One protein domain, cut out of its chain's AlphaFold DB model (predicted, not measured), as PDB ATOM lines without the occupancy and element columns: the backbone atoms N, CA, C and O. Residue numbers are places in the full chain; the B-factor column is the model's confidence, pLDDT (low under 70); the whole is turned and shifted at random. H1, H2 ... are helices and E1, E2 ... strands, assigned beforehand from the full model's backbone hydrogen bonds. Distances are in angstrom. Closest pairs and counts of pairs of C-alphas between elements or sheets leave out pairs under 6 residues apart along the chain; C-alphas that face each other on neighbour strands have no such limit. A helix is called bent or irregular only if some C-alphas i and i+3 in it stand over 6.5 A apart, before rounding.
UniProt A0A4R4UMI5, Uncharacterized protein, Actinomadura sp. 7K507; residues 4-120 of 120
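AT A GLANCE: This is residues 4 to 120 of the 120 residues of an uncharacterized protein of Actinomadura sp. 7K507 (UniProt A0A4R4UMI5). A long, twisted sheet of three long strands, E1, E2 and E3, is set between two helices: the second arm of the long bent helix H1 is over E1 on one face, and the shorter H2 crosses slantwise over the opposite face. The short strands E4 and E5 sit beside different parts of E3, and the first arm of H1 only grazes the sheet. The printed part has 117 residues in a mixed class, in the order H1 E1 E2 E3 E4 E5 H2, and its neighbour strands are antiparallel. It is elongated, 50 by 29 by 17 A, and only just loose, close to compact, with a radius of gyration of the C-alphas of 16.3 A.

HOW THE PARTS SIT: Start at H1, residues 4 to 33, assigned as one helix by its hydrogen bonds but bent, with C-alphas 20 and 23 6.7 A apart. Its arms, H1a, residues 4 to 20, and H1b, residues 23 to 33, stand at a shallow tilt of 34 degrees, only just short of steep. Next comes E1, residues 39 to 48; H1b lies over it at a height over the sheet of 7.9 A, with Arg 30 and Val 40 their closest C-alphas, 5.3 A. E2, residues 55 to 65, forms a hairpin with E1; look at N 41 and O 62, 2.8 A. E3, residues 68 to 78, forms a hairpin with E2; N 59 and O 74 are 2.8 A apart. On the other side of E3 from E2 are E4, residues 83 to 86, with N 77 and O 84 at 2.9 A, and E5, residues 91 to 94, with N 71 and O 91 at 3.3 A. E1 to E4 make a meander, each strand the antiparallel neighbour of the one before. H2, residues 104 to 119, is on the opposite face from H1b at a height of 9.0 A; its closest C-alphas to E4 are Met 111 and Ala 84, 7.3 A. Every O i to N i+4 pair is within hydrogen-bond range in H1a, H1b and H2.

IN THESE COORDINATES: Find C-alpha 4 at (8.952, -4.540, -35.686); H1a runs 24.7 A from there, and H1b 15.6 A. E1 spans 29.8 A, E2 33.3 A and E3 33.8 A, from C-alpha 68 at (46.857, -11.010, -6.606). E4 spans 10.3 A, E5 10.1 A and H2 22.4 A, ending at C-alpha 119, (19.616, 12.831, -27.176).

THE WHOLE: The C-alphas of Gly 4 and Asp 37 are the two farthest apart, 50.9 A. The printed part has no cut and no long link. Mean pLDDT of the printed part is 72.2; look for values under 70 at, among others, residues 4 to 19 and 92 to 108.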
ATOM      1  N   GLY A   4       8.568  -3.699 -36.836       38.59
ATOM      2  CA  GLY A   4       8.952  -4.540 -35.686       38.59
ATOM      3  C   GLY A   4       9.689  -5.845 -36.034       38.59
ATOM      4  O   GLY A   4      10.578  -6.272 -35.299       38.59
ATOM      5  N   ARG A   5       9.390  -6.460 -37.188       44.78
ATOM      6  CA  ARG A   5      10.032  -7.721 -37.616       44.78
ATOM      7  C   ARG A   5      11.478  -7.514 -38.083       44.78
ATOM      8  O   ARG A   5      12.320  -8.378 -37.854       44.78
ATOM      9  N   LEU A   6      11.766  -6.364 -38.699       46.91
ATOM     10  CA  LEU A   6      13.104  -5.977 -39.159       46.91
ATOM     11  C   LEU A   6      14.035  -5.647 -37.983       46.91
ATOM     12  O   LEU A   6      15.173  -6.113 -37.974       46.91
ATOM     13  N   TYR A   7      13.537  -4.951 -36.955       47.44
ATOM     14  CA  TYR A   7      14.314  -4.665 -35.741       47.44
ATOM     15  C   TYR A   7      14.719  -5.939 -34.990       47.44
ATOM     16  O   TYR A   7      15.882  -6.108 -34.628       47.44
ATOM     17  N   HIS A   8      13.792  -6.888 -34.833       49.47
ATOM     18  CA  HIS A   8      14.086  -8.177 -34.203       49.47
ATOM     19  C   HIS A   8      15.122  -9.008 -34.973       49.47
ATOM     20  O   HIS A   8      15.939  -9.701 -34.367       49.47
ATOM     21  N   LEU A   9      15.116  -8.942 -36.306       54.97
ATOM     22  CA  LEU A   9      16.120  -9.607 -37.138       54.97
ATOM     23  C   LEU A   9      17.494  -8.931 -37.030       54.97
ATOM     24  O   LEU A   9      18.501  -9.632 -36.931       54.97
ATOM     25  N   GLY A  10      17.539  -7.595 -36.988       54.78
ATOM     26  CA  GLY A  10      18.768  -6.819 -36.800       54.78
ATOM     27  C   GLY A  10      19.453  -7.108 -35.462       54.78
ATOM     28  O   GLY A  10      20.624  -7.490 -35.445       54.78
ATOM     29  N   ALA A  11      18.701  -7.043 -34.359       57.50
ATOM     30  CA  ALA A  11      19.208  -7.332 -33.016       57.50
ATOM     31  C   ALA A  11      19.722  -8.778 -32.881       57.50
ATOM     32  O   ALA A  11      20.811  -9.013 -32.360       57.50
ATOM     33  N   LYS A  12      19.000  -9.762 -33.440       59.03
ATOM     34  CA  LYS A  12      19.444 -11.169 -33.457       59.03
ATOM     35  C   LYS A  12      20.727 -11.379 -34.263       59.03
ATOM     36  O   LYS A  12      21.549 -12.218 -33.898       59.03
ATOM     37  N   ARG A  13      20.908 -10.646 -35.364       60.12
ATOM     38  CA  ARG A  13      22.105 -10.750 -36.212       60.12
ATOM     39  C   ARG A  13      23.322 -10.097 -35.555       60.12
ATOM     40  O   ARG A  13      24.410 -10.660 -35.638       60.12
ATOM     41  N   ALA A  14      23.130  -8.961 -34.880       60.09
ATOM     42  CA  ALA A  14      24.159  -8.316 -34.064       60.09
ATOM     43  C   ALA A  14      24.605  -9.228 -32.911       60.09
ATOM     44  O   ALA A  14      25.798  -9.472 -32.759       60.09
ATOM     45  N   ARG A  15      23.647  -9.843 -32.206       63.53
ATOM     46  CA  ARG A  15      23.919 -10.807 -31.132       63.53
ATOM     47  C   ARG A  15      24.739 -12.007 -31.606       63.53
ATOM     48  O   ARG A  15      25.794 -12.291 -31.057       63.53
ATOM     49  N   ARG A  16      24.342 -12.635 -32.720       65.00
ATOM     50  CA  ARG A  16      25.116 -13.739 -33.322       65.00
ATOM     51  C   ARG A  16      26.545 -13.342 -33.698       65.00
ATOM     52  O   ARG A  16      27.441 -14.172 -33.603       65.00
ATOM     53  N   ARG A  17      26.765 -12.104 -34.153       62.94
ATOM     54  CA  ARG A  17      28.113 -11.603 -34.465       62.94
ATOM     55  C   ARG A  17      28.940 -11.353 -33.205       62.94
ATOM     56  O   ARG A  17      30.121 -11.673 -33.220       62.94
ATOM     57  N   ALA A  18      28.331 -10.824 -32.144       63.06
ATOM     58  CA  ALA A  18      28.988 -10.640 -30.851       63.06
ATOM     59  C   ALA A  18      29.382 -11.987 -30.219       63.06
ATOM     60  O   ALA A  18      30.512 -12.157 -29.768       63.06
ATOM     61  N   ASP A  19      28.499 -12.985 -30.273       68.12
ATOM     62  CA  ASP A  19      28.809 -14.341 -29.806       68.12
ATOM     63  C   ASP A  19      29.918 -15.004 -30.630       68.12
ATOM     64  O   ASP A  19      30.805 -15.650 -30.073       68.12
ATOM     65  N   ALA A  20      29.924 -14.790 -31.949       72.12
ATOM     66  CA  ALA A  20      30.965 -15.314 -32.827       72.12
ATOM     67  C   ALA A  20      32.344 -14.670 -32.593       72.12
ATOM     68  O   ALA A  20      33.357 -15.324 -32.825       72.12
ATOM     69  N   SER A  21      32.410 -13.411 -32.140       67.38
ATOM     70  CA  SER A  21      33.676 -12.708 -31.890       67.38
ATOM     71  C   SER A  21      34.217 -12.888 -30.467       67.38
ATOM     72  O   SER A  21      35.422 -12.740 -30.262       67.38
ATOM     73  N   ARG A  22      33.372 -13.271 -29.498       73.94
ATOM     74  CA  ARG A  22      33.760 -13.521 -28.096       73.94
ATOM     75  C   ARG A  22      34.876 -14.553 -27.951       73.94
ATOM     76  O   ARG A  22      35.890 -14.263 -27.323       73.94
ATOM     77  N   ALA A  23      34.691 -15.747 -28.514       76.81
ATOM     78  CA  ALA A  23      35.642 -16.847 -28.347       76.81
ATOM     79  C   ALA A  23      37.008 -16.574 -29.015       76.81
ATOM     80  O   ALA A  23      38.026 -16.760 -28.348       76.81
ATOM     81  N   PRO A  24      37.075 -16.064 -30.264       81.19
ATOM     82  CA  PRO A  24      38.343 -15.641 -30.861       81.19
ATOM     83  C   PRO A  24      39.046 -14.544 -30.056       81.19
ATOM     84  O   PRO A  24      40.255 -14.603 -29.856       81.19
ATOM     85  N   MET A  25      38.301 -13.552 -29.562       76.31
ATOM     86  CA  MET A  25      38.873 -12.445 -28.796       76.31
ATOM     87  C   MET A  25      39.447 -12.915 -27.457       76.31
ATOM     88  O   MET A  25      40.574 -12.558 -27.124       76.31
ATOM     89  N   ASP A  26      38.715 -13.754 -26.718       82.06
ATOM     90  CA  ASP A  26      39.217 -14.369 -25.487       82.06
ATOM     91  C   ASP A  26      40.485 -15.189 -25.756       82.06
ATOM     92  O   ASP A  26      41.471 -15.032 -25.039       82.06
ATOM     93  N   PHE A  27      40.505 -15.991 -26.826       84.69
ATOM     94  CA  PHE A  27      41.684 -16.762 -27.220       84.69
ATOM     95  C   PHE A  27      42.897 -15.869 -27.511       84.69
ATOM     96  O   PHE A  27      43.964 -16.081 -26.936       84.69
ATOM     97  N   HIS A  28      42.743 -14.848 -28.359       84.88
ATOM     98  CA  HIS A  28      43.846 -13.957 -28.724       84.88
ATOM     99  C   HIS A  28      44.380 -13.174 -27.525       84.88
ATOM    100  O   HIS A  28      45.592 -13.077 -27.358       84.88
ATOM    101  N   LEU A  29      43.498 -12.659 -26.665       81.25
ATOM    102  CA  LEU A  29      43.902 -11.915 -25.473       81.25
ATOM    103  C   LEU A  29      44.625 -12.815 -24.467       81.25
ATOM    104  O   LEU A  29      45.656 -12.427 -23.923       81.25
ATOM    105  N   ARG A  30      44.129 -14.037 -24.251       85.25
ATOM    106  CA  ARG A  30      44.814 -15.013 -23.396       85.25
ATOM    107  C   ARG A  30      46.182 -15.374 -23.947       85.25
ATOM    108  O   ARG A  30      47.138 -15.354 -23.183       85.25
ATOM    109  N   ASN A  31      46.275 -15.675 -25.239       86.31
ATOM    110  CA  ASN A  31      47.520 -16.115 -25.862       86.31
ATOM    111  C   ASN A  31      48.569 -14.994 -25.944       86.31
ATOM    112  O   ASN A  31      49.755 -15.256 -25.799       86.31
ATOM    113  N   ALA A  32      48.145 -13.748 -26.164       85.88
ATOM    114  CA  ALA A  32      49.060 -12.615 -26.282       85.88
ATOM    115  C   ALA A  32      49.607 -12.127 -24.932       85.88
ATOM    116  O   ALA A  32      50.724 -11.621 -24.881       85.88
ATOM    117  N   PHE A  33      48.817 -12.229 -23.857       84.25
ATOM    118  CA  PHE A  33      49.138 -11.580 -22.581       84.25
ATOM    119  C   PHE A  33      49.350 -12.537 -21.405       84.25
ATOM    120  O   PHE A  33      49.812 -12.089 -20.355       84.25
ATOM    121  N   SER A  34      49.011 -13.824 -21.533       88.12
ATOM    122  CA  SER A  34      49.329 -14.792 -20.477       88.12
ATOM    123  C   SER A  34      50.797 -15.201 -20.554       88.12
ATOM    124  O   SER A  34      51.349 -15.388 -21.632       88.12
ATOM    125  N   THR A  35      51.407 -15.366 -19.390       89.06
ATOM    126  CA  THR A  35      52.757 -15.909 -19.198       89.06
ATOM    127  C   THR A  35      52.683 -17.025 -18.156       89.06
ATOM    128  O   THR A  35      51.616 -17.251 -17.579       89.06
ATOM    129  N   ASP A  36      53.798 -17.698 -17.872       87.69
ATOM    130  CA  ASP A  36      53.842 -18.755 -16.848       87.69
ATOM    131  C   ASP A  36      53.426 -18.243 -15.456       87.69
ATOM    132  O   ASP A  36      52.771 -18.951 -14.691       87.69
ATOM    133  N   ASP A  37      53.741 -16.980 -15.151       88.50
ATOM    134  CA  ASP A  37      53.439 -16.346 -13.862       88.50
ATOM    135  C   ASP A  37      52.123 -15.554 -13.850       88.50
ATOM    136  O   ASP A  37      51.582 -15.260 -12.778       88.50
ATOM    137  N   VAL A  38      51.608 -15.172 -15.024       88.19
ATOM    138  CA  VAL A  38      50.444 -14.285 -15.158       88.19
ATOM    139  C   VAL A  38      49.385 -14.925 -16.036       88.19
ATOM    140  O   VAL A  38      49.544 -15.053 -17.246       88.19
ATOM    141  N   ARG A  39      48.235 -15.235 -15.442       89.94
ATOM    142  CA  ARG A  39      47.068 -15.730 -16.169       89.94
ATOM    143  C   ARG A  39      46.156 -14.574 -16.553       89.94
ATOM    144  O   ARG A  39      45.632 -13.891 -15.672       89.94
ATOM    145  N   VAL A  40      45.883 -14.411 -17.846       89.00
ATOM    146  CA  VAL A  40      44.858 -13.477 -18.326       89.00
ATOM    147  C   VAL A  40      43.540 -14.211 -18.555       89.00
ATOM    148  O   VAL A  40      43.505 -15.350 -19.013       89.00
ATOM    149  N   THR A  41      42.425 -13.576 -18.204       87.25
ATOM    150  CA  THR A  41      41.073 -14.058 -18.502       87.25
ATOM    151  C   THR A  41      40.198 -12.910 -18.970       87.25
ATOM    152  O   THR A  41      40.387 -11.765 -18.549       87.25
ATOM    153  N   THR A  42      39.222 -13.219 -19.820       84.81
ATOM    154  CA  THR A  42      38.210 -12.254 -20.240       84.81
ATOM    155  C   THR A  42      36.821 -12.697 -19.797       84.81
ATOM    156  O   THR A  42      36.523 -13.891 -19.711       84.81
ATOM    157  N   ARG A  43      35.958 -11.733 -19.480       82.75
ATOM    158  CA  ARG A  43      34.512 -11.944 -19.341       82.75
ATOM    159  C   ARG A  43      33.800 -10.871 -20.144       82.75
ATOM    160  O   ARG A  43      34.165  -9.706 -20.043       82.75
ATOM    161  N   ILE A  44      32.802 -11.260 -20.932       79.31
ATOM    162  CA  ILE A  44      32.007 -10.322 -21.725       79.31
ATOM    163  C   ILE A  44      30.541 -10.471 -21.330       79.31
ATOM    164  O   ILE A  44      29.990 -11.563 -21.462       79.31
ATOM    165  N   TRP A  45      29.897  -9.389 -20.903       79.62
ATOM    166  CA  TRP A  45      28.473  -9.337 -20.573       79.62
ATOM    167  C   TRP A  45      27.707  -8.571 -21.641       79.62
ATOM    168  O   TRP A  45      28.141  -7.511 -22.088       79.62
ATOM    169  N   GLU A  46      26.554  -9.111 -22.019       76.62
ATOM    170  CA  GLU A  46      25.543  -8.362 -22.759       76.62
ATOM    171  C   GLU A  46      24.640  -7.649 -21.767       76.62
ATOM    172  O   GLU A  46      24.256  -8.211 -20.740       76.62
ATOM    173  N   ILE A  47      24.318  -6.405 -22.089       72.56
ATOM    174  CA  ILE A  47      23.447  -5.565 -21.290       72.56
ATOM    175  C   ILE A  47      22.300  -5.150 -22.192       72.56
ATOM    176  O   ILE A  47      22.457  -4.316 -23.086       72.56
ATOM    177  N   GLU A  48      21.149  -5.770 -21.962       67.00
ATOM    178  CA  GLU A  48      19.899  -5.327 -22.561       67.00
ATOM    179  C   GLU A  48      19.428  -4.067 -21.819       67.00
ATOM    180  O   GLU A  48      19.395  -4.031 -20.583       67.00
ATOM    181  N   ASP A  49      19.108  -3.014 -22.572       63.75
ATOM    182  CA  ASP A  49      18.409  -1.838 -22.061       63.75
ATOM    183  C   ASP A  49      16.914  -2.019 -22.338       63.75
ATOM    184  O   ASP A  49      16.469  -1.961 -23.484       63.75
ATOM    185  N   SER A  50      16.130  -2.264 -21.288       54.81
ATOM    186  CA  SER A  50      14.687  -2.490 -21.401       54.81
ATOM    187  C   SER A  50      13.899  -1.250 -21.856       54.81
ATOM    188  O   SER A  50      12.708  -1.374 -22.134       54.81
ATOM    189  N   GLY A  51      14.540  -0.076 -21.954       53.19
ATOM    190  CA  GLY A  51      13.930   1.183 -22.394       53.19
ATOM    191  C   GLY A  51      14.363   1.700 -23.774       53.19
ATOM    192  O   GLY A  51      13.957   2.804 -24.139       53.19
ATOM    193  N   GLY A  52      15.181   0.972 -24.547       60.22
ATOM    194  CA  GLY A  52      15.836   1.528 -25.740       60.22
ATOM    195  C   GLY A  52      15.971   0.605 -26.952       60.22
ATOM    196  O   GLY A  52      15.715  -0.593 -26.902       60.22
ATOM    197  N   ASP A  53      16.403   1.194 -28.067       64.62
ATOM    198  CA  ASP A  53      16.798   0.532 -29.318       64.62
ATOM    199  C   ASP A  53      18.298   0.172 -29.347       64.62
ATOM    200  O   ASP A  53      18.854  -0.098 -30.414       64.62
ATOM    201  N   GLY A  54      18.960   0.174 -28.186       64.31
ATOM    202  CA  GLY A  54      20.401  -0.021 -28.063       64.31
ATOM    203  C   GLY A  54      20.821  -1.342 -27.423       64.31
ATOM    204  O   GLY A  54      20.105  -1.927 -26.615       64.31
ATOM    205  N   MET A  55      22.023  -1.797 -27.775       73.44
ATOM    206  CA  MET A  55      22.686  -2.963 -27.183       73.44
ATOM    207  C   MET A  55      23.938  -2.504 -26.434       73.44
ATOM    208  O   MET A  55      24.775  -1.789 -26.990       73.44
ATOM    209  N   GLY A  56      24.067  -2.912 -25.170       74.12
ATOM    210  CA  GLY A  56      25.274  -2.711 -24.376       74.12
ATOM    211  C   GLY A  56      26.149  -3.962 -24.349       74.12
ATOM    212  O   GLY A  56      25.650  -5.083 -24.243       74.12
ATOM    213  N   LEU A  57      27.465  -3.773 -24.406       78.25
ATOM    214  CA  LEU A  57      28.467  -4.820 -24.232       78.25
ATOM    215  C   LEU A  57      29.523  -4.353 -23.239       78.25
ATOM    216  O   LEU A  57      30.106  -3.287 -23.404       78.25
ATOM    217  N   CYS A  58      29.828  -5.187 -22.252       77.56
ATOM    218  CA  CYS A  58      30.942  -4.971 -21.339       77.56
ATOM    219  C   CYS A  58      31.960  -6.078 -21.461       77.56
ATOM    220  O   CYS A  58      31.611  -7.230 -21.243       77.56
ATOM    221  N   GLY A  59      33.213  -5.738 -21.720       80.69
ATOM    222  CA  GLY A  59      34.345  -6.638 -21.557       80.69
ATOM    223  C   GLY A  59      35.095  -6.325 -20.267       80.69
ATOM    224  O   GLY A  59      35.324  -5.162 -19.949       80.69
ATOM    225  N   ARG A  60      35.517  -7.353 -19.536       83.88
ATOM    226  CA  ARG A  60      36.520  -7.256 -18.471       83.88
ATOM    227  C   ARG A  60      37.714  -8.115 -18.823       83.88
ATOM    228  O   ARG A  60      37.550  -9.292 -19.136       83.88
ATOM    229  N   LEU A  61      38.891  -7.526 -18.683       85.19
ATOM    230  CA  LEU A  61      40.182  -8.193 -18.692       85.19
ATOM    231  C   LEU A  61      40.675  -8.308 -17.255       85.19
ATOM    232  O   LEU A  61      40.731  -7.313 -16.535       85.19
ATOM    233  N   THR A  62      41.039  -9.518 -16.847       86.94
ATOM    234  CA  THR A  62      41.631  -9.789 -15.536       86.94
ATOM    235  C   THR A  62      42.982 -10.448 -15.743       86.94
ATOM    236  O   THR A  62      43.051 -11.487 -16.394       86.94
ATOM    237  N   ALA A  63      44.028  -9.874 -15.157       87.81
ATOM    238  CA  ALA A  63      45.340 -10.489 -15.034       87.81
ATOM    239  C   ALA A  63      45.537 -10.948 -13.586       87.81
ATOM    240  O   ALA A  63      45.388 -10.146 -12.661       87.81
ATOM    241  N   THR A  64      45.868 -12.220 -13.398       88.56
ATOM    242  CA  THR A  64      46.076 -12.842 -12.088       88.56
ATOM    243  C   THR A  64      47.512 -13.334 -11.981       88.56
ATOM    244  O   THR A  64      47.960 -14.104 -12.825       88.56
ATOM    245  N   GLN A  65      48.205 -12.929 -10.919       88.81
ATOM    246  CA  GLN A  65      49.535 -13.400 -10.548       88.81
ATOM    247  C   GLN A  65      49.470 -13.929  -9.111       88.81
ATOM    248  O   GLN A  65      49.273 -13.168  -8.159       88.81
ATOM    249  N   ARG A  66      49.612 -15.251  -8.940       85.50
ATOM    250  CA  ARG A  66      49.420 -15.945  -7.650       85.50
ATOM    251  C   ARG A  66      48.056 -15.598  -7.017       85.50
ATOM    252  O   ARG A  66      47.022 -15.890  -7.603       85.50
ATOM    253  N   SER A  67      48.048 -14.978  -5.834       80.62
ATOM    254  CA  SER A  67      46.853 -14.551  -5.087       80.62
ATOM    255  C   SER A  67      46.492 -13.072  -5.289       80.62
ATOM    256  O   SER A  67      45.683 -12.520  -4.542       80.62
ATOM    257  N   THR A  68      47.116 -12.412  -6.267       82.44
ATOM    258  CA  THR A  68      46.857 -11.010  -6.606       82.44
ATOM    259  C   THR A  68      46.279 -10.924  -8.007       82.44
ATOM    260  O   THR A  68      46.673 -11.670  -8.902       82.44
ATOM    261  N   TYR A  69      45.364  -9.986  -8.223       84.50
ATOM    262  CA  TYR A  69      44.878  -9.670  -9.558       84.50
ATOM    263  C   TYR A  69      44.797  -8.165  -9.785       84.50
ATOM    264  O   TYR A  69      44.637  -7.359  -8.861       84.50
ATOM    265  N   SER A  70      44.847  -7.812 -11.060       83.94
ATOM    266  CA  SER A  70      44.442  -6.516 -11.583       83.94
ATOM    267  C   SER A  70      43.385  -6.731 -12.651       83.94
ATOM    268  O   SER A  70      43.455  -7.702 -13.405       83.94
ATOM    269  N   TYR A  71      42.414  -5.834 -12.730       84.94
ATOM    270  CA  TYR A  71      41.396  -5.899 -13.768       84.94
ATOM    271  C   TYR A  71      41.106  -4.521 -14.338       84.94
ATOM    272  O   TYR A  71      41.216  -3.508 -13.645       84.94
ATOM    273  N   ASN A  72      40.693  -4.510 -15.597       81.19
ATOM    274  CA  ASN A  72      40.143  -3.344 -16.261       81.19
ATOM    275  C   ASN A  72      38.883  -3.765 -17.025       81.19
ATOM    276  O   ASN A  72      38.775  -4.909 -17.477       81.19
ATOM    277  N   SER A  73      37.924  -2.854 -17.126       79.31
ATOM    278  CA  SER A  73      36.661  -3.086 -17.811       79.31
ATOM    279  C   SER A  73      36.455  -2.008 -18.863       79.31
ATOM    280  O   SER A  73      36.818  -0.854 -18.669       79.31
ATOM    281  N   ILE A  74      35.820  -2.378 -19.963       80.62
ATOM    282  CA  ILE A  74      35.374  -1.453 -20.996       80.62
ATOM    283  C   ILE A  74      33.940  -1.802 -21.347       80.62
ATOM    284  O   ILE A  74      33.615  -2.964 -21.593       80.62
ATOM    285  N   CYS A  75      33.076  -0.803 -21.336       77.56
ATOM    286  CA  CYS A  75      31.662  -0.971 -21.598       77.56
ATOM    287  C   CYS A  75      31.238  -0.033 -22.712       77.56
ATOM    288  O   CYS A  75      31.282   1.184 -22.561       77.56
ATOM    289  N   GLY A  76      30.867  -0.618 -23.841       77.12
ATOM    290  CA  GLY A  76      30.340   0.090 -24.992       77.12
ATOM    291  C   GLY A  76      28.828  -0.031 -25.048       77.12
ATOM    292  O   GLY A  76      28.249  -1.065 -24.713       77.12
ATOM    293  N   TRP A  77      28.193   1.026 -25.520       75.56
ATOM    294  CA  TRP A  77      26.772   1.070 -25.799       75.56
ATOM    295  C   TRP A  77      26.548   1.729 -27.145       75.56
ATOM    296  O   TRP A  77      27.190   2.731 -27.453       75.56
ATOM    297  N   ALA A  78      25.640   1.170 -27.935       73.19
ATOM    298  CA  ALA A  78      25.220   1.776 -29.186       73.19
ATOM    299  C   ALA A  78      23.705   1.651 -29.348       73.19
ATOM    300  O   ALA A  78      23.151   0.564 -29.161       73.19
ATOM    301  N   THR A  79      23.063   2.754 -29.724       72.06
ATOM    302  CA  THR A  79      21.697   2.808 -30.263       72.06
ATOM    303  C   THR A  79      21.755   2.945 -31.782       72.06
ATOM    304  O   THR A  79      22.810   2.801 -32.406       72.06
ATOM    305  N   ARG A  80      20.615   3.248 -32.407       70.44
ATOM    306  CA  ARG A  80      20.570   3.628 -33.818       70.44
ATOM    307  C   ARG A  80      21.270   4.960 -34.114       70.44
ATOM    308  O   ARG A  80      21.712   5.145 -35.244       70.44
ATOM    309  N   THR A  81      21.328   5.884 -33.157       70.31
ATOM    310  CA  THR A  81      21.754   7.280 -33.383       70.31
ATOM    311  C   THR A  81      22.910   7.730 -32.503       70.31
ATOM    312  O   THR A  81      23.530   8.746 -32.797       70.31
ATOM    313  N   THR A  82      23.224   6.987 -31.447       69.75
ATOM    314  CA  THR A  82      24.200   7.374 -30.430       69.75
ATOM    315  C   THR A  82      25.091   6.200 -30.049       69.75
ATOM    316  O   THR A  82      24.702   5.034 -30.138       69.75
ATOM    317  N   PHE A  83      26.316   6.511 -29.630       75.06
ATOM    318  CA  PHE A  83      27.218   5.551 -29.009       75.06
ATOM    319  C   PHE A  83      27.831   6.174 -27.755       75.06
ATOM    320  O   PHE A  83      28.101   7.372 -27.725       75.06
ATOM    321  N   ALA A  84      28.074   5.359 -26.733       71.38
ATOM    322  CA  ALA A  84      28.804   5.768 -25.542       71.38
ATOM    323  C   ALA A  84      29.828   4.705 -25.148       71.38
ATOM    324  O   ALA A  84      29.614   3.504 -25.334       71.38
ATOM    325  N   LEU A  85      30.935   5.164 -24.570       77.56
ATOM    326  CA  LEU A  85      31.980   4.316 -24.022       77.56
ATOM    327  C   LEU A  85      32.216   4.696 -22.564       77.56
ATOM    328  O   LEU A  85      32.534   5.839 -22.255       77.56
ATOM    329  N   VAL A  86      32.094   3.717 -21.677       73.88
ATOM    330  CA  VAL A  86      32.408   3.849 -20.258       73.88
ATOM    331  C   VAL A  86      33.611   2.964 -19.971       73.88
ATOM    332  O   VAL A  86      33.572   1.755 -20.207       73.88
ATOM    333  N   ILE A  87      34.680   3.560 -19.449       77.31
ATOM    334  CA  ILE A  87      35.873   2.846 -18.985       77.31
ATOM    335  C   ILE A  87      35.915   3.005 -17.468       77.31
ATOM    336  O   ILE A  87      36.399   4.024 -16.973       77.31
ATOM    337  N   PRO A  88      35.349   2.059 -16.699       67.38
ATOM    338  CA  PRO A  88      35.453   2.126 -15.259       67.38
ATOM    339  C   PRO A  88      36.905   2.056 -14.808       67.38
ATOM    340  O   PRO A  88      37.700   1.296 -15.363       67.38
ATOM    341  N   ASN A  89      37.229   2.790 -13.744       66.88
ATOM    342  CA  ASN A  89      38.538   2.675 -13.124       66.88
ATOM    343  C   ASN A  89      38.790   1.223 -12.700       66.88
ATOM    344  O   ASN A  89      38.012   0.618 -11.956       66.88
ATOM    345  N   GLY A  90      39.893   0.674 -13.205       65.12
ATOM    346  CA  GLY A  90      40.389  -0.633 -12.807       65.12
ATOM    347  C   GLY A  90      40.796  -0.655 -11.335       65.12
ATOM    348  O   GLY A  90      41.075   0.378 -10.727       65.12
ATOM    349  N   GLY A  91      40.840  -1.853 -10.761       70.50
ATOM    350  CA  GLY A  91      41.216  -2.066  -9.367       70.50
ATOM    351  C   GLY A  91      42.374  -3.046  -9.220       70.50
ATOM    352  O   GLY A  91      42.619  -3.889 -10.090       70.50
ATOM    353  N   LYS A  92      43.062  -2.954  -8.080       67.56
ATOM    354  CA  LYS A  92      44.002  -3.962  -7.579       67.56
ATOM    355  C   LYS A  92      43.522  -4.378  -6.195       67.56
ATOM    356  O   LYS A  92      43.343  -3.511  -5.344       67.56
ATOM    357  N   THR A  93      43.335  -5.673  -5.964       63.56
ATOM    358  CA  THR A  93      42.977  -6.168  -4.626       63.56
ATOM    359  C   THR A  93      43.940  -7.280  -4.226       63.56
ATOM    360  O   THR A  93      43.910  -8.347  -4.843       63.56
ATOM    361  N   PRO A  94      44.789  -7.067  -3.209       64.38
ATOM    362  CA  PRO A  94      45.576  -8.142  -2.626       64.38
ATOM    363  C   PRO A  94      44.670  -9.111  -1.851       64.38
ATOM    364  O   PRO A  94      43.722  -8.692  -1.189       64.38
ATOM    365  N   GLY A  95      44.953 -10.413  -1.928       65.06
ATOM    366  CA  GLY A  95      44.322 -11.428  -1.072       65.06
ATOM    367  C   GLY A  95      42.921 -11.896  -1.487       65.06
ATOM    368  O   GLY A  95      42.367 -12.776  -0.833       65.06
ATOM    369  N   ARG A  96      42.349 -11.377  -2.581       64.19
ATOM    370  CA  ARG A  96      41.181 -11.992  -3.236       64.19
ATOM    371  C   ARG A  96      41.649 -12.807  -4.436       64.19
ATOM    372  O   ARG A  96      42.467 -12.347  -5.220       64.19
ATOM    373  N   THR A  97      41.065 -13.984  -4.619       61.25
ATOM    374  CA  THR A  97      41.305 -14.846  -5.784       61.25
ATOM    375  C   THR A  97      40.497 -14.436  -7.011       61.25
ATOM    376  O   THR A  97      40.880 -14.783  -8.125       61.25
ATOM    377  N   GLU A  98      39.423 -13.658  -6.833       59.81
ATOM    378  CA  GLU A  98      38.602 -13.167  -7.939       59.81
ATOM    379  C   GLU A  98      38.259 -11.670  -7.816       59.81
ATOM    380  O   GLU A  98      38.028 -11.164  -6.706       59.81
ATOM    381  N   PRO A  99      38.188 -10.942  -8.950       62.84
ATOM    382  CA  PRO A  99      37.653  -9.588  -8.984       62.84
ATOM    383  C   PRO A  99      36.186  -9.557  -8.555       62.84
ATOM    384  O   PRO A  99      35.433 -10.447  -8.959       62.84
ATOM    385  N   PRO A 100      35.736  -8.518  -7.820       63.34
ATOM    386  CA  PRO A 100      34.319  -8.359  -7.516       63.34
ATOM    387  C   PRO A 100      33.502  -8.399  -8.809       63.34
ATOM    388  O   PRO A 100      33.902  -7.836  -9.836       63.34
ATOM    389  N   GLU A 101      32.370  -9.096  -8.786       61.72
ATOM    390  CA  GLU A 101      31.448  -9.052  -9.912       61.72
ATOM    391  C   GLU A 101      30.883  -7.640 -10.041       61.72
ATOM    392  O   GLU A 101      30.389  -7.041  -9.083       61.72
ATOM    393  N   TYR A 102      31.026  -7.080 -11.237       60.78
ATOM    394  CA  TYR A 102      30.548  -5.742 -11.526       60.78
ATOM    395  C   TYR A 102      29.017  -5.771 -11.533       60.78
ATOM    396  O   TYR A 102      28.417  -6.576 -12.248       60.78
ATOM    397  N   LYS A 103      28.364  -4.909 -10.746       61.78
ATOM    398  CA  LYS A 103      26.899  -4.819 -10.755       61.78
ATOM    399  C   LYS A 103      26.451  -4.144 -12.050       61.78
ATOM    400  O   LYS A 103      26.495  -2.921 -12.165       61.78
ATOM    401  N   VAL A 104      26.004  -4.954 -13.008       61.44
ATOM    402  CA  VAL A 104      25.501  -4.540 -14.332       61.44
ATOM    403  C   VAL A 104      24.456  -3.417 -14.237       61.44
ATOM    404  O   VAL A 104      24.455  -2.500 -15.055       61.44
ATOM    405  N   SER A 105      23.630  -3.421 -13.187       63.75
ATOM    406  CA  SER A 105      22.593  -2.411 -12.949       63.75
ATOM    407  C   SER A 105      23.121  -0.987 -12.745       63.75
ATOM    408  O   SER A 105      22.476  -0.028 -13.167       63.75
ATOM    409  N   GLY A 106      24.299  -0.822 -12.131       67.31
ATOM    410  CA  GLY A 106      24.908   0.499 -11.944       67.31
ATOM    411  C   GLY A 106      25.332   1.119 -13.272       67.31
ATOM    412  O   GLY A 106      25.140   2.307 -13.507       67.31
ATOM    413  N   LEU A 107      25.836   0.289 -14.180       67.38
ATOM    414  CA  LEU A 107      26.249   0.731 -15.500       67.38
ATOM    415  C   LEU A 107      25.058   1.023 -16.421       67.38
ATOM    416  O   LEU A 107      25.087   2.019 -17.133       67.38
ATOM    417  N   GLN A 108      23.994   0.213 -16.368       69.31
ATOM    418  CA  GLN A 108      22.743   0.502 -17.084       69.31
ATOM    419  C   GLN A 108      22.185   1.885 -16.734       69.31
ATOM    420  O   GLN A 108      21.584   2.547 -17.574       69.31
ATOM    421  N   ARG A 109      22.356   2.330 -15.484       73.88
ATOM    422  CA  ARG A 109      21.983   3.684 -15.075       73.88
ATOM    423  C   ARG A 109      22.880   4.736 -15.730       73.88
ATOM    424  O   ARG A 109      22.350   5.594 -16.414       73.88
ATOM    425  N   VAL A 110      24.203   4.606 -15.609       72.88
ATOM    426  CA  VAL A 110      25.168   5.533 -16.238       72.88
ATOM    427  C   VAL A 110      24.938   5.650 -17.747       72.88
ATOM    428  O   VAL A 110      24.967   6.743 -18.295       72.88
ATOM    429  N   MET A 111      24.663   4.533 -18.422       70.94
ATOM    430  CA  MET A 111      24.359   4.521 -19.854       70.94
ATOM    431  C   MET A 111      23.071   5.286 -20.185       70.94
ATOM    432  O   MET A 111      23.044   6.028 -21.163       70.94
ATOM    433  N   ARG A 112      22.016   5.132 -19.374       72.19
ATOM    434  CA  ARG A 112      20.757   5.875 -19.548       72.19
ATOM    435  C   ARG A 112      20.915   7.366 -19.268       72.19
ATOM    436  O   ARG A 112      20.314   8.161 -19.979       72.19
ATOM    437  N   ASP A 113      21.733   7.728 -18.286       75.50
ATOM    438  CA  ASP A 113      22.015   9.128 -17.964       75.50
ATOM    439  C   ASP A 113      22.779   9.795 -19.130       75.50
ATOM    440  O   ASP A 113      22.322  10.802 -19.658       75.50
ATOM    441  N   ILE A 114      23.846   9.161 -19.649       71.81
ATOM    442  CA  ILE A 114      24.588   9.660 -20.830       71.81
ATOM    443  C   ILE A 114      23.668   9.811 -22.048       71.81
ATOM    444  O   ILE A 114      23.784  10.767 -22.808       71.81
ATOM    445  N   ARG A 115      22.753   8.860 -22.259       70.75
ATOM    446  CA  ARG A 115      21.767   8.950 -23.339       70.75
ATOM    447  C   ARG A 115      20.896  10.189 -23.208       70.75
ATOM    448  O   ARG A 115      20.688  10.876 -24.203       70.75
ATOM    449  N   ALA A 116      20.352  10.409 -22.014       74.06
ATOM    450  CA  ALA A 116      19.478  11.539 -21.754       74.06
ATOM    451  C   ALA A 116      20.193  12.860 -22.060       74.06
ATOM    452  O   ALA A 116      19.566  13.741 -22.629       74.06
ATOM    453  N   ASP A 117      21.496  12.948 -21.780       72.19
ATOM    454  CA  ASP A 117      22.307  14.135 -22.065       72.19
ATOM    455  C   ASP A 117      22.626  14.333 -23.561       72.19
ATOM    456  O   ASP A 117      22.795  15.461 -24.014       72.19
ATOM    457  N   VAL A 118      22.767  13.251 -24.336       68.00
ATOM    458  CA  VAL A 118      23.173  13.320 -25.758       68.00
ATOM    459  C   VAL A 118      21.977  13.431 -26.708       68.00
ATOM    460  O   VAL A 118      22.108  13.989 -27.795       68.00
ATOM    461  N   GLU A 119      20.825  12.864 -26.338       68.50
ATOM    462  CA  GLU A 119      19.616  12.831 -27.176       68.50
ATOM    463  C   GLU A 119      18.576  13.913 -26.820       68.50
ATOM    464  O   GLU A 119      17.525  13.951 -27.467       68.50
ATOM    465  N   SER A 120      18.836  14.763 -25.817       58.41
ATOM    466  CA  SER A 120      18.002  15.929 -25.462       58.41
ATOM    467  C   SER A 120      18.213  17.112 -26.398       58.41
ATOM    468  O   SER A 120      17.202  17.750 -26.762       58.41
TER     469      SER A 120